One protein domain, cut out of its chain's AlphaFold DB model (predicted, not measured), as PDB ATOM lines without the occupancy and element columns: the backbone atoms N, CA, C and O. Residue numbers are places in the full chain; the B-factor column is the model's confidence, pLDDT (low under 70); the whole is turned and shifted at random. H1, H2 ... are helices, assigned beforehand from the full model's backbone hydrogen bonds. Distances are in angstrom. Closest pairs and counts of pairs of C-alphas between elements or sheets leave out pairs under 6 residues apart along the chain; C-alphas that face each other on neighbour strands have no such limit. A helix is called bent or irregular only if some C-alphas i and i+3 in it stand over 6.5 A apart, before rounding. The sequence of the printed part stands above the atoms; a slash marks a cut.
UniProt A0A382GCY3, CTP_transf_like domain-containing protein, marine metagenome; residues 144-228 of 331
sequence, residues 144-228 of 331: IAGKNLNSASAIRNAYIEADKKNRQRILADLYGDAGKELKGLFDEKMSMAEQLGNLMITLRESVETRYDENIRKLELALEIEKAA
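What this domain is: This is residues 144 to 228 of the 331 residues of the protein "CTP_transf_like domain-containing protein" of marine metagenome (UniProt A0A382GCY3). One long helix, H3, makes a spine along most of the length, with H1 and the kinked H2 gathered at its first part and H4 at its other part. H1 packs on residues 190 to 194 of H3; past the far end of H3 the chain folds back through a loop, and H4 packs slantwise on residues 196 to 200, while residues 204 to 213 and 223 to 228 stick out. The printed part has 85 residues with four named helices, H1, H2, H3 and H4 in that order, and no named strand; the class is all helix. The whole is loose, with a radius of gyration of the C-alphas of 15.7 A, and the C-alphas span 48 by 23 by 21 A.

Where its parts are: The printed part begins at Ile 144, with C-alpha at (290.405, 232.189, 257.170). H1 covers residues 152 to 161 and measures 14.5 A from first to last C-alpha. H2, residues 164 to 179, measures 12.9 A; it is irregular, with C-alphas 174 and 177 9.4 A apart, and has a kink of 96 degrees near residue 173. H3, residues 183 to 205, is the longest at 32.4 A and begins with C-alpha 183 at (303.543, 224.471, 259.379). H4, residues 214 to 228, measures 20.6 A and ends with C-alpha 228 at (313.246, 244.376, 248.734).

How they stand to each other: H3 is the hub, touching the three other helices. H1 touches H3 about perpendicular, at 81 degrees, and their closest C-alphas are those of Ile 160 and Met 190, 6.0 A apart. H2 only just touches H3, with 3 pairs of C-alphas within 8 A; the closest are those of Gln 168 and Lys 183, 7.1 A apart. H2 and H3 form a helical hairpin, at a steep tilt of 44 degrees, opposite ways. H1 and H2 form another, only just touching with 3 pairs within 8 A, at a tilt of 38 degrees, only just steep; the closest C-alphas are those of Tyr 159 and Arg 167, 5.6 A apart. H4 touches residues 196 to 200 of H3 at a steep tilt of 63 degrees, opposite ways, with the C-alphas of Leu 196 and Leu 218 closest at 7.3 A. H4 is apart from H1 and H2. In H1, H3 and H4 every O i to N i+4 pair is within hydrogen-bond range; in H2, 9 of 12 are.

The domain as a whole: The outline is a rod, and the two C-alphas farthest apart, those of Asp 177 and Thr 209, are 48.9 A apart. The printed part has no cut. The links from H1 to H2 and from H2 to H3 are tight, and the link from H3 to H4, 8 residues, is short. The mean pLDDT of the printed part is 79.0, and residues 145 to 146, 199 to 224 and 226 to 228 are under 70.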
ATOM      1  N   ILE A 144     289.333 232.913 256.479       71.88
ATOM      2  CA  ILE A 144     290.405 232.189 257.170       71.88
ATOM      3  C   ILE A 144     290.174 232.347 258.664       71.88
ATOM      4  O   ILE A 144     289.993 233.464 259.150       71.88
ATOM      5  N   ALA A 145     290.134 231.230 259.389       68.50
ATOM      6  CA  ALA A 145     289.819 231.178 260.813       68.50
ATOM      7  C   ALA A 145     288.524 231.943 261.171       68.50
ATOM      8  O   ALA A 145     288.417 232.564 262.225       68.50
ATOM      9  N   GLY A 146     287.534 231.932 260.270       67.44
ATOM     10  CA  GLY A 146     286.258 232.638 260.440       67.44
ATOM     11  C   GLY A 146     286.291 234.150 260.168       67.44
ATOM     12  O   GLY A 146     285.229 234.769 260.160       67.44
ATOM     13  N   LYS A 147     287.460 234.742 259.887       73.69
ATOM     14  CA  LYS A 147     287.618 236.157 259.517       73.69
ATOM     15  C   LYS A 147     287.688 236.312 257.996       73.69
ATOM     16  O   LYS A 147     288.253 235.460 257.312       73.69
ATOM     17  N   ASN A 148     287.148 237.406 257.461       74.44
ATOM     18  CA  ASN A 148     287.360 237.782 256.060       74.44
ATOM     19  C   ASN A 148     288.798 238.297 255.915       74.44
ATOM     20  O   ASN A 148     289.076 239.453 256.233       74.44
ATOM     21  N   LEU A 149     289.713 237.433 255.478       71.62
ATOM     22  CA  LEU A 149     291.090 237.810 255.170       71.62
ATOM     23  C   LEU A 149     291.267 237.732 253.657       71.62
ATOM     24  O   LEU A 149     291.018 236.691 253.064       71.62
ATOM     25  N   ASN A 150     291.695 238.827 253.033       70.25
ATOM     26  CA  ASN A 150     291.852 238.924 251.577       70.25
ATOM     27  C   ASN A 150     293.234 239.455 251.157       70.25
ATOM     28  O   ASN A 150     293.423 239.864 250.012       70.25
ATOM     29  N   SER A 151     294.205 239.489 252.077       80.62
ATOM     30  CA  SER A 151     295.565 239.934 251.775       80.62
ATOM     31  C   SER A 151     296.626 239.112 252.494       80.62
ATOM     32  O   SER A 151     296.445 238.675 253.632       80.62
ATOM     33  N   ALA A 152     297.772 238.979 251.832       87.19
ATOM     34  CA  ALA A 152     298.988 238.386 252.370       87.19
ATOM     35  C   ALA A 152     299.398 238.976 253.732       87.19
ATOM     36  O   ALA A 152     299.670 238.235 254.673       87.19
ATOM     37  N   SER A 153     299.378 240.307 253.877       85.06
ATOM     38  CA  SER A 153     299.701 240.966 255.150       85.06
ATOM     39  C   SER A 153     298.738 240.577 256.268       85.06
ATOM     40  O   SER A 153     299.189 240.233 257.356       85.06
ATOM     41  N   ALA A 154     297.431 240.552 255.994       87.00
ATOM     42  CA  ALA A 154     296.444 240.168 256.997       87.00
ATOM     43  C   ALA A 154     296.589 238.696 257.424       87.00
ATOM     44  O   ALA A 154     296.405 238.380 258.595       87.00
ATOM     45  N   ILE A 155     296.970 237.807 256.499       90.75
ATOM     46  CA  ILE A 155     297.252 236.394 256.797       90.75
ATOM     47  C   ILE A 155     298.455 236.256 257.734       90.75
ATOM     48  O   ILE A 155     298.377 235.519 258.712       90.75
ATOM     49  N   ARG A 156     299.554 236.967 257.458       92.12
ATOM     50  CA  ARG A 156     300.755 236.918 258.306       92.12
ATOM     51  C   ARG A 156     300.475 237.414 259.715       92.12
ATOM     52  O   ARG A 156     300.797 236.713 260.664       92.12
ATOM     53  N   ASN A 157     299.811 238.563 259.844       90.00
ATOM     54  CA  ASN A 157     299.451 239.113 261.152       90.00
ATOM     55  C   ASN A 157     298.550 238.142 261.924       90.00
ATOM     56  O   ASN A 157     298.841 237.816 263.069       90.00
ATOM     57  N   ALA A 158     297.525 237.591 261.265       91.00
ATOM     58  CA  ALA A 158     296.657 236.593 261.880       91.00
ATOM     59  C   ALA A 158     297.419 235.336 262.331       91.00
ATOM     60  O   ALA A 158     297.046 234.732 263.330       91.00
ATOM     61  N   TYR A 159     298.470 234.928 261.611       93.75
ATOM     62  CA  TYR A 159     299.306 233.792 261.995       93.75
ATOM     63  C   TYR A 159     300.215 234.109 263.191       93.75
ATOM     64  O   TYR A 159     300.316 233.289 264.104       93.75
ATOM     65  N   ILE A 160     300.853 235.285 263.193       91.56
ATOM     66  CA  ILE A 160     301.715 235.760 264.287       91.56
ATOM     67  C   ILE A 160     300.912 235.807 265.594       91.56
ATOM     68  O   ILE A 160     301.304 235.178 266.574       91.56
ATOM     69  N   GLU A 161     299.741 236.448 265.564       90.62
ATOM     70  CA  GLU A 161     298.845 236.623 266.718       90.62
ATOM     71  C   GLU A 161     298.181 235.320 267.200       90.62
ATOM     72  O   GLU A 161     297.662 235.254 268.315       90.62
ATOM     73  N   ALA A 162     298.141 234.279 266.364       91.50
ATOM     74  CA  ALA A 162     297.450 233.035 266.677       91.50
ATOM     75  C   ALA A 162     298.273 232.105 267.582       91.50
ATOM     76  O   ALA A 162     299.477 231.919 267.399       91.50
ATOM     77  N   ASP A 163     297.584 231.402 268.486       92.25
ATOM     78  CA  ASP A 163     298.145 230.255 269.203       92.25
ATOM     79  C   ASP A 163     298.425 229.054 268.268       92.25
ATOM     80  O   ASP A 163     298.012 229.010 267.106       92.25
ATOM     81  N   LYS A 164     299.092 228.016 268.792       90.62
ATOM     82  CA  LYS A 164     299.466 226.812 268.026       90.62
ATOM     83  C   LYS A 164     298.277 226.126 267.333       90.62
ATOM     84  O   LYS A 164     298.436 225.634 266.213       90.62
ATOM     85  N   LYS A 165     297.106 226.070 267.978       90.50
ATOM     86  CA  LYS A 165     295.895 225.432 267.434       90.50
ATOM     87  C   LYS A 165     295.308 226.281 266.306       90.50
ATOM     88  O   LYS A 165     294.945 225.748 265.259       90.50
ATOM     89  N   ASN A 166     295.254 227.593 266.492       92.44
ATOM     90  CA  ASN A 166     294.732 228.532 265.509       92.44
ATOM     91  C   ASN A 166     295.665 228.688 264.296       92.44
ATOM     92  O   ASN A 166     295.172 228.739 263.173       92.44
ATOM     93  N   ARG A 167     296.991 228.624 264.476       95.06
ATOM     94  CA  ARG A 167     297.967 228.537 263.373       95.06
ATOM     95  C   ARG A 167     297.708 227.332 262.469       95.06
ATOM     96  O   ARG A 167     297.641 227.476 261.251       95.06
ATOM     97  N   GLN A 168     297.474 226.155 263.057       93.69
ATOM     98  CA  GLN A 168     297.119 224.954 262.291       93.69
ATOM     99  C   GLN A 168     295.814 225.140 261.508       93.69
ATOM    100  O   GLN A 168     295.719 224.704 260.361       93.69
ATOM    101  N   ARG A 169     294.815 225.796 262.111       92.88
ATOM    102  CA  ARG A 169     293.547 226.099 261.442       92.88
ATOM    103  C   ARG A 169     293.733 227.062 260.271       92.88
ATOM    104  O   ARG A 169     293.179 226.807 259.212       92.88
ATOM    105  N   ILE A 170     294.535 228.117 260.434       93.81
ATOM    106  CA  ILE A 170     294.863 229.060 259.354       93.81
ATOM    107  C   ILE A 170     295.480 228.318 258.164       93.81
ATOM    108  O   ILE A 170     295.065 228.532 257.028       93.81
ATOM    109  N   LEU A 171     296.431 227.414 258.413       95.25
ATOM    110  CA  LEU A 171     297.077 226.646 257.344       95.25
ATOM    111  C   LEU A 171     296.142 225.628 256.701       95.25
ATOM    112  O   LEU A 171     296.181 225.479 255.485       95.25
ATOM    113  N   ALA A 172     295.276 224.970 257.473       93.75
ATOM    114  CA  ALA A 172     294.242 224.099 256.916       93.75
ATOM    115  C   ALA A 172     293.259 224.891 256.035       93.75
ATOM    116  O   ALA A 172     292.919 224.474 254.928       93.75
ATOM    117  N   ASP A 173     292.867 226.087 256.477       91.88
ATOM    118  CA  ASP A 173     292.007 226.984 255.710       91.88
ATOM    119  C   ASP A 173     292.704 227.533 254.457       91.88
ATOM    120  O   ASP A 173     292.009 227.906 253.517       91.88
ATOM    121  N   LEU A 174     294.036 227.577 254.398       92.19
ATOM    122  CA  LEU A 174     294.795 228.023 253.223       92.19
ATOM    123  C   LEU A 174     295.112 226.886 252.248       92.19
ATOM    124  O   LEU A 174     294.903 227.050 251.047       92.19
ATOM    125  N   TYR A 175     295.574 225.750 252.766       94.38
ATOM    126  CA  TYR A 175     296.242 224.688 252.007       94.38
ATOM    127  C   TYR A 175     295.603 223.301 252.182       94.38
ATOM    128  O   TYR A 175     296.113 222.321 251.650       94.38
ATOM    129  N   GLY A 176     294.499 223.185 252.925       93.50
ATOM    130  CA  GLY A 176     293.888 221.889 253.226       93.50
ATOM    131  C   GLY A 176     294.828 221.000 254.043       93.50
ATOM    132  O   GLY A 176     295.508 221.473 254.957       93.50
ATOM    133  N   ASP A 177     294.897 219.713 253.703       92.25
ATOM    134  CA  ASP A 177     295.747 218.744 254.409       92.25
ATOM    135  C   ASP A 177     297.245 219.074 254.311       92.25
ATOM    136  O   ASP A 177     297.984 218.867 255.281       92.25
ATOM    137  N   ALA A 178     297.675 219.699 253.207       92.69
ATOM    138  CA  ALA A 178     299.042 220.192 253.028       92.69
ATOM    139  C   ALA A 178     299.408 221.321 254.012       92.69
ATOM    140  O   ALA A 178     300.575 221.646 254.220       92.69
ATOM    141  N   GLY A 179     298.435 221.897 254.723       92.12
ATOM    142  CA  GLY A 179     298.719 222.848 255.795       92.12
ATOM    143  C   GLY A 179     299.599 222.263 256.911       92.12
ATOM    144  O   GLY A 179     300.298 223.010 257.590       92.12
ATOM    145  N   LYS A 180     299.595 220.935 257.110       93.12
ATOM    146  CA  LYS A 180     300.440 220.268 258.118       93.12
ATOM    147  C   LYS A 180     301.926 220.306 257.756       93.12
ATOM    148  O   LYS A 180     302.741 220.597 258.626       93.12
ATOM    149  N   GLU A 181     302.272 220.047 256.499       93.56
ATOM    150  CA  GLU A 181     303.668 220.058 256.031       93.56
ATOM    151  C   GLU A 181     304.243 221.478 255.956       93.56
ATOM    152  O   GLU A 181     305.410 221.691 256.274       93.56
ATOM    153  N   LEU A 182     303.411 222.478 255.643       95.94
ATOM    154  CA  LEU A 182     303.836 223.878 255.581       95.94
ATOM    155  C   LEU A 182     303.988 224.536 256.960       95.94
ATOM    156  O   LEU A 182     304.511 225.648 257.058       95.94
ATOM    157  N   LYS A 183     303.556 223.875 258.040       95.56
ATOM    158  CA  LYS A 183     303.543 224.471 259.379       95.56
ATOM    159  C   LYS A 183     304.929 224.876 259.869       95.56
ATOM    160  O   LYS A 183     305.075 225.982 260.381       95.56
ATOM    161  N   GLY A 184     305.928 224.008 259.705       96.00
ATOM    162  CA  GLY A 184     307.297 224.296 260.148       96.00
ATOM    163  C   GLY A 184     307.865 225.539 259.463       96.00
ATOM    164  O   GLY A 184     308.375 226.433 260.132       96.00
ATOM    165  N   LEU A 185     307.659 225.639 258.147       96.44
ATOM    166  CA  LEU A 185     308.051 226.796 257.347       96.44
ATOM    167  C   LEU A 185     307.371 228.085 257.837       96.44
ATOM    168  O   LEU A 185     308.032 229.102 258.033       96.44
ATOM    169  N   PHE A 186     306.052 228.062 258.045       96.94
ATOM    170  CA  PHE A 186     305.332 229.244 258.525       96.94
ATOM    171  C   PHE A 186     305.739 229.645 259.946       96.94
ATOM    172  O   PHE A 186     305.904 230.834 260.203       96.94
ATOM    173  N   ASP A 187     305.921 228.686 260.857       95.88
ATOM    174  CA  ASP A 187     306.403 228.963 262.213       95.88
ATOM    175  C   ASP A 187     307.777 229.650 262.182       95.88
ATOM    176  O   ASP A 187     307.957 230.668 262.849       95.88
ATOM    177  N   GLU A 188     308.711 229.145 261.372       94.56
ATOM    178  CA  GLU A 188     310.043 229.734 261.198       94.56
ATOM    179  C   GLU A 188     309.950 231.169 260.661       94.56
ATOM    180  O   GLU A 188     310.417 232.116 261.299       94.56
ATOM    181  N   LYS A 189     309.298 231.353 259.506       93.31
ATOM    182  CA  LYS A 189     309.248 232.656 258.832       93.31
ATOM    183  C   LYS A 189     308.500 233.712 259.640       93.31
ATOM    184  O   LYS A 189     308.939 234.860 259.699       93.31
ATOM    185  N   MET A 190     307.388 233.346 260.275       93.50
ATOM    186  CA  MET A 190     306.617 234.290 261.087       93.50
ATOM    187  C   MET A 190     307.314 234.604 262.413       93.50
ATOM    188  O   MET A 190     307.256 235.751 262.846       93.50
ATOM    189  N   SER A 191     308.042 233.651 263.015       88.38
ATOM    190  CA  SER A 191     308.867 233.925 264.201       88.38
ATOM    191  C   SER A 191     309.965 234.948 263.905       88.38
ATOM    192  O   SER A 191     310.244 235.800 264.745       88.38
ATOM    193  N   MET A 192     310.598 234.890 262.729       83.94
ATOM    194  CA  MET A 192     311.596 235.892 262.333       83.94
ATOM    195  C   MET A 192     310.971 237.287 262.180       83.94
ATOM    196  O   MET A 192     311.536 238.274 262.655       83.94
ATOM    197  N   ALA A 193     309.793 237.371 261.553       81.50
ATOM    198  CA  ALA A 193     309.052 238.624 261.405       81.50
ATOM    199  C   ALA A 193     308.630 239.215 262.763       81.50
ATOM    200  O   ALA A 193     308.776 240.417 262.989       81.50
ATOM    201  N   GLU A 194     308.150 238.370 263.677       84.12
ATOM    202  CA  GLU A 194     307.741 238.746 265.034       84.12
ATOM    203  C   GLU A 194     308.924 239.258 265.865       84.12
ATOM    204  O   GLU A 194     308.841 240.331 266.461       84.12
ATOM    205  N   GLN A 195     310.056 238.544 265.858       80.38
ATOM    206  CA  GLN A 195     311.274 238.975 266.553       80.38
ATOM    207  C   GLN A 195     311.749 240.348 266.067       80.38
ATOM    208  O   GLN A 195     312.108 241.199 266.883       80.38
ATOM    209  N   LEU A 196     311.702 240.593 264.753       74.50
ATOM    210  CA  LEU A 196     312.043 241.894 264.181       74.50
ATOM    211  C   LEU A 196     311.063 242.991 264.626       74.50
ATOM    212  O   LEU A 196     311.494 244.090 264.977       74.50
ATOM    213  N   GLY A 197     309.760 242.698 264.647       75.12
ATOM    214  CA  GLY A 197     308.733 243.624 265.128       75.12
ATOM    215  C   GLY A 197     308.915 243.992 266.604       75.12
ATOM    216  O   GLY A 197     308.904 245.172 266.955       75.12
ATOM    217  N   ASN A 198     309.170 243.004 267.462       73.62
ATOM    218  CA  ASN A 198     309.401 243.215 268.894       73.62
ATOM    219  C   ASN A 198     310.682 244.018 269.159       73.62
ATOM    220  O   ASN A 198     310.703 244.885 270.037       73.62
ATOM    221  N   LEU A 199     311.734 243.785 268.367       68.31
ATOM    222  CA  LEU A 199     312.960 244.576 268.431       68.31
ATOM    223  C   LEU A 199     312.703 246.045 268.053       68.31
ATOM    224  O   LEU A 199     313.192 246.941 268.738       68.31
ATOM    225  N   MET A 200     311.897 246.303 267.015       66.94
ATOM    226  CA  MET A 200     311.497 247.665 266.632       66.94
ATOM    227  C   MET A 200     310.724 248.385 267.743       66.94
ATOM    228  O   MET A 200     310.972 249.566 267.985       66.94
ATOM    229  N   ILE A 201     309.804 247.694 268.425       68.31
ATOM    230  CA  ILE A 201     309.015 248.266 269.529       68.31
ATOM    231  C   ILE A 201     309.923 248.608 270.714       68.31
ATOM    232  O   ILE A 201     309.921 249.748 271.173       68.31
ATOM    233  N   THR A 202     310.756 247.654 271.140       64.75
ATOM    234  CA  THR A 202     311.661 247.821 272.291       64.75
ATOM    235  C   THR A 202     312.623 248.995 272.083       64.75
ATOM    236  O   THR A 202     312.855 249.775 273.000       64.75
ATOM    237  N   LEU A 203     313.147 249.167 270.863       60.06
ATOM    238  CA  LEU A 203     314.050 250.271 270.524       60.06
ATOM    239  C   LEU A 203     313.349 251.631 270.435       60.06
ATOM    240  O   LEU A 203     313.955 252.651 270.749       60.06
ATOM    241  N   ARG A 204     312.076 251.661 270.018       61.34
ATOM    242  CA  ARG A 204     311.260 252.885 270.046       61.34
ATOM    243  C   ARG A 204     310.990 253.345 271.481       61.34
ATOM    244  O   ARG A 204     310.835 254.537 271.717       61.34
ATOM    245  N   GLU A 205     310.899 252.399 272.410       64.06
ATOM    246  CA  GLU A 205     310.601 252.640 273.825       64.06
ATOM    247  C   GLU A 205     311.862 252.881 274.669       64.06
ATOM    248  O   GLU A 205     311.783 253.521 275.717       64.06
ATOM    249  N   SER A 206     313.041 252.450 274.206       56.91
ATOM    250  CA  SER A 206     314.315 252.776 274.846       56.91
ATOM    251  C   SER A 206     314.785 254.184 274.466       56.91
ATOM    252  O   SER A 206     315.351 254.397 273.392       56.91
ATOM    253  N   VAL A 207     314.597 255.145 275.369       52.62
ATOM    254  CA  VAL A 207     315.358 256.400 275.363       52.62
ATOM    255  C   VAL A 207     316.775 256.073 275.843       52.62
ATOM    256  O   VAL A 207     316.964 255.699 276.993       52.62
ATOM    257  N   GLU A 208     317.743 256.203 274.938       54.03
ATOM    258  CA  GLU A 208     319.190 256.261 275.189       54.03
ATOM    259  C   GLU A 208     319.925 255.022 275.763       54.03
ATOM    260  O   GLU A 208     319.638 254.463 276.816       54.03
ATOM    261  N   THR A 209     321.039 254.705 275.087       48.97
ATOM    262  CA  THR A 209     322.227 253.972 275.573       48.97
ATOM    263  C   THR A 209     322.103 252.464 275.843       48.97
ATOM    264  O   THR A 209     322.106 252.008 276.980       48.97
ATOM    265  N   ARG A 210     322.172 251.660 274.771       48.25
ATOM    266  CA  ARG A 210     323.023 250.447 274.692       48.25
ATOM    267  C   ARG A 210     323.187 250.028 273.227       48.25
ATOM    268  O   ARG A 210     322.359 249.326 272.655       48.25
ATOM    269  N   TYR A 211     324.259 250.529 272.623       58.97
ATOM    270  CA  TYR A 211     324.772 250.092 271.329       58.97
ATOM    271  C   TYR A 211     325.512 248.764 271.518       58.97
ATOM    272  O   TYR A 211     326.491 248.744 272.251       58.97
ATOM    273  N   ASP A 212     325.033 247.681 270.905       62.47
ATOM    274  CA  ASP A 212     325.860 246.758 270.112       62.47
ATOM    275  C   ASP A 212     325.027 245.580 269.572       62.47
ATOM    276  O   ASP A 212     324.063 245.128 270.189       62.47
ATOM    277  N   GLU A 213     325.372 245.137 268.359       55.94
ATOM    278  CA  GLU A 213     324.770 244.061 267.538       55.94
ATOM    279  C   GLU A 213     323.284 244.178 267.137       55.94
ATOM    280  O   GLU A 213     322.955 243.974 265.965       55.94
ATOM    281  N   ASN A 214     322.377 244.517 268.054       61.75
ATOM    282  CA  ASN A 214     320.930 244.527 267.796       61.75
ATOM    283  C   ASN A 214     320.497 245.656 266.845       61.75
ATOM    284  O   ASN A 214     319.689 245.418 265.947       61.75
ATOM    285  N   ILE A 215     321.088 246.851 266.973       64.12
ATOM    286  CA  ILE A 215     320.889 247.960 266.018       64.12
ATOM    287  C   ILE A 215     321.373 247.554 264.624       64.12
ATOM    288  O   ILE A 215     320.671 247.776 263.649       64.12
ATOM    289  N   ARG A 216     322.520 246.874 264.516       65.69
ATOM    290  CA  ARG A 216     323.090 246.482 263.220       65.69
ATOM    291  C   ARG A 216     322.257 245.411 262.510       65.69
ATOM    292  O   ARG A 216     322.087 245.470 261.297       65.69
ATOM    293  N   LYS A 217     321.697 244.447 263.254       65.12
ATOM    294  CA  LYS A 217     320.726 243.475 262.714       65.12
ATOM    295  C   LYS A 217     319.444 244.166 262.245       65.12
ATOM    296  O   LYS A 217     318.886 243.769 261.226       65.12
ATOM    297  N   LEU A 218     319.000 245.205 262.955       65.06
ATOM    298  CA  LEU A 218     317.840 246.011 262.581       65.06
ATOM    299  C   LEU A 218     318.102 246.869 261.339       65.06
ATOM    300  O   LEU A 218     317.268 246.893 260.443       65.06
ATOM    301  N   GLU A 219     319.242 247.554 261.274       64.19
ATOM    302  CA  GLU A 219     319.674 248.322 260.106       64.19
ATOM    303  C   GLU A 219     319.753 247.415 258.890       64.19
ATOM    304  O   GLU A 219     319.144 247.730 257.875       64.19
ATOM    305  N   LEU A 220     320.375 246.242 259.026       67.56
ATOM    306  CA  LEU A 220     320.424 245.245 257.966       67.56
ATOM    307  C   LEU A 220     319.022 244.766 257.573       67.56
ATOM    308  O   LEU A 220     318.715 244.688 256.390       67.56
ATOM    309  N   ALA A 221     318.144 244.473 258.533       67.50
ATOM    310  CA  ALA A 221     316.775 244.064 258.235       67.50
ATOM    311  C   ALA A 221     315.985 245.180 257.541       67.50
ATOM    312  O   ALA A 221     315.289 244.919 256.567       67.50
ATOM    313  N   LEU A 222     316.122 246.431 257.983       69.44
ATOM    314  CA  LEU A 222     315.484 247.593 257.374       69.44
ATOM    315  C   LEU A 222     316.076 247.905 255.997       69.44
ATOM    316  O   LEU A 222     315.354 248.344 255.108       69.44
ATOM    317  N   GLU A 223     317.372 247.689 255.802       69.06
ATOM    318  CA  GLU A 223     318.041 247.780 254.509       69.06
ATOM    319  C   GLU A 223     317.579 246.680 253.569       69.06
ATOM    320  O   GLU A 223     317.322 246.989 252.413       69.06
ATOM    321  N   ILE A 224     317.403 245.448 254.048       66.88
ATOM    322  CA  ILE A 224     316.818 244.342 253.284       66.88
ATOM    323  C   ILE A 224     315.358 244.653 252.953       66.88
ATOM    324  O   ILE A 224     314.965 244.483 251.811       66.88
ATOM    325  N   GLU A 225     314.562 245.178 253.886       72.06
ATOM    326  CA  GLU A 225     313.183 245.627 253.635       72.06
ATOM    327  C   GLU A 225     313.139 246.759 252.604       72.06
ATOM    328  O   GLU A 225     312.354 246.722 251.660       72.06
ATOM    329  N   LYS A 226     314.019 247.758 252.730       65.81
ATOM    330  CA  LYS A 226     314.153 248.853 251.761       65.81
ATOM    331  C   LYS A 226     314.687 248.359 250.425       65.81
ATOM    332  O   LYS A 226     314.278 248.889 249.407       65.81
ATOM    333  N   ALA A 227     315.604 247.400 250.403       61.81
ATOM    334  CA  ALA A 227     316.164 246.818 249.193       61.81
ATOM    335  C   ALA A 227     315.144 245.920 248.510       61.81
ATOM    336  O   ALA A 227     315.031 245.994 247.303       61.81
ATOM    337  N   ALA A 228     314.355 245.153 249.253       64.25
ATOM    338  CA  ALA A 228     313.246 244.376 248.734       64.25
ATOM    339  C   ALA A 228     312.166 245.290 248.173       64.25
ATOM    340  O   ALA A 228     311.776 245.125 247.027       64.25
TER     341      ALA A 228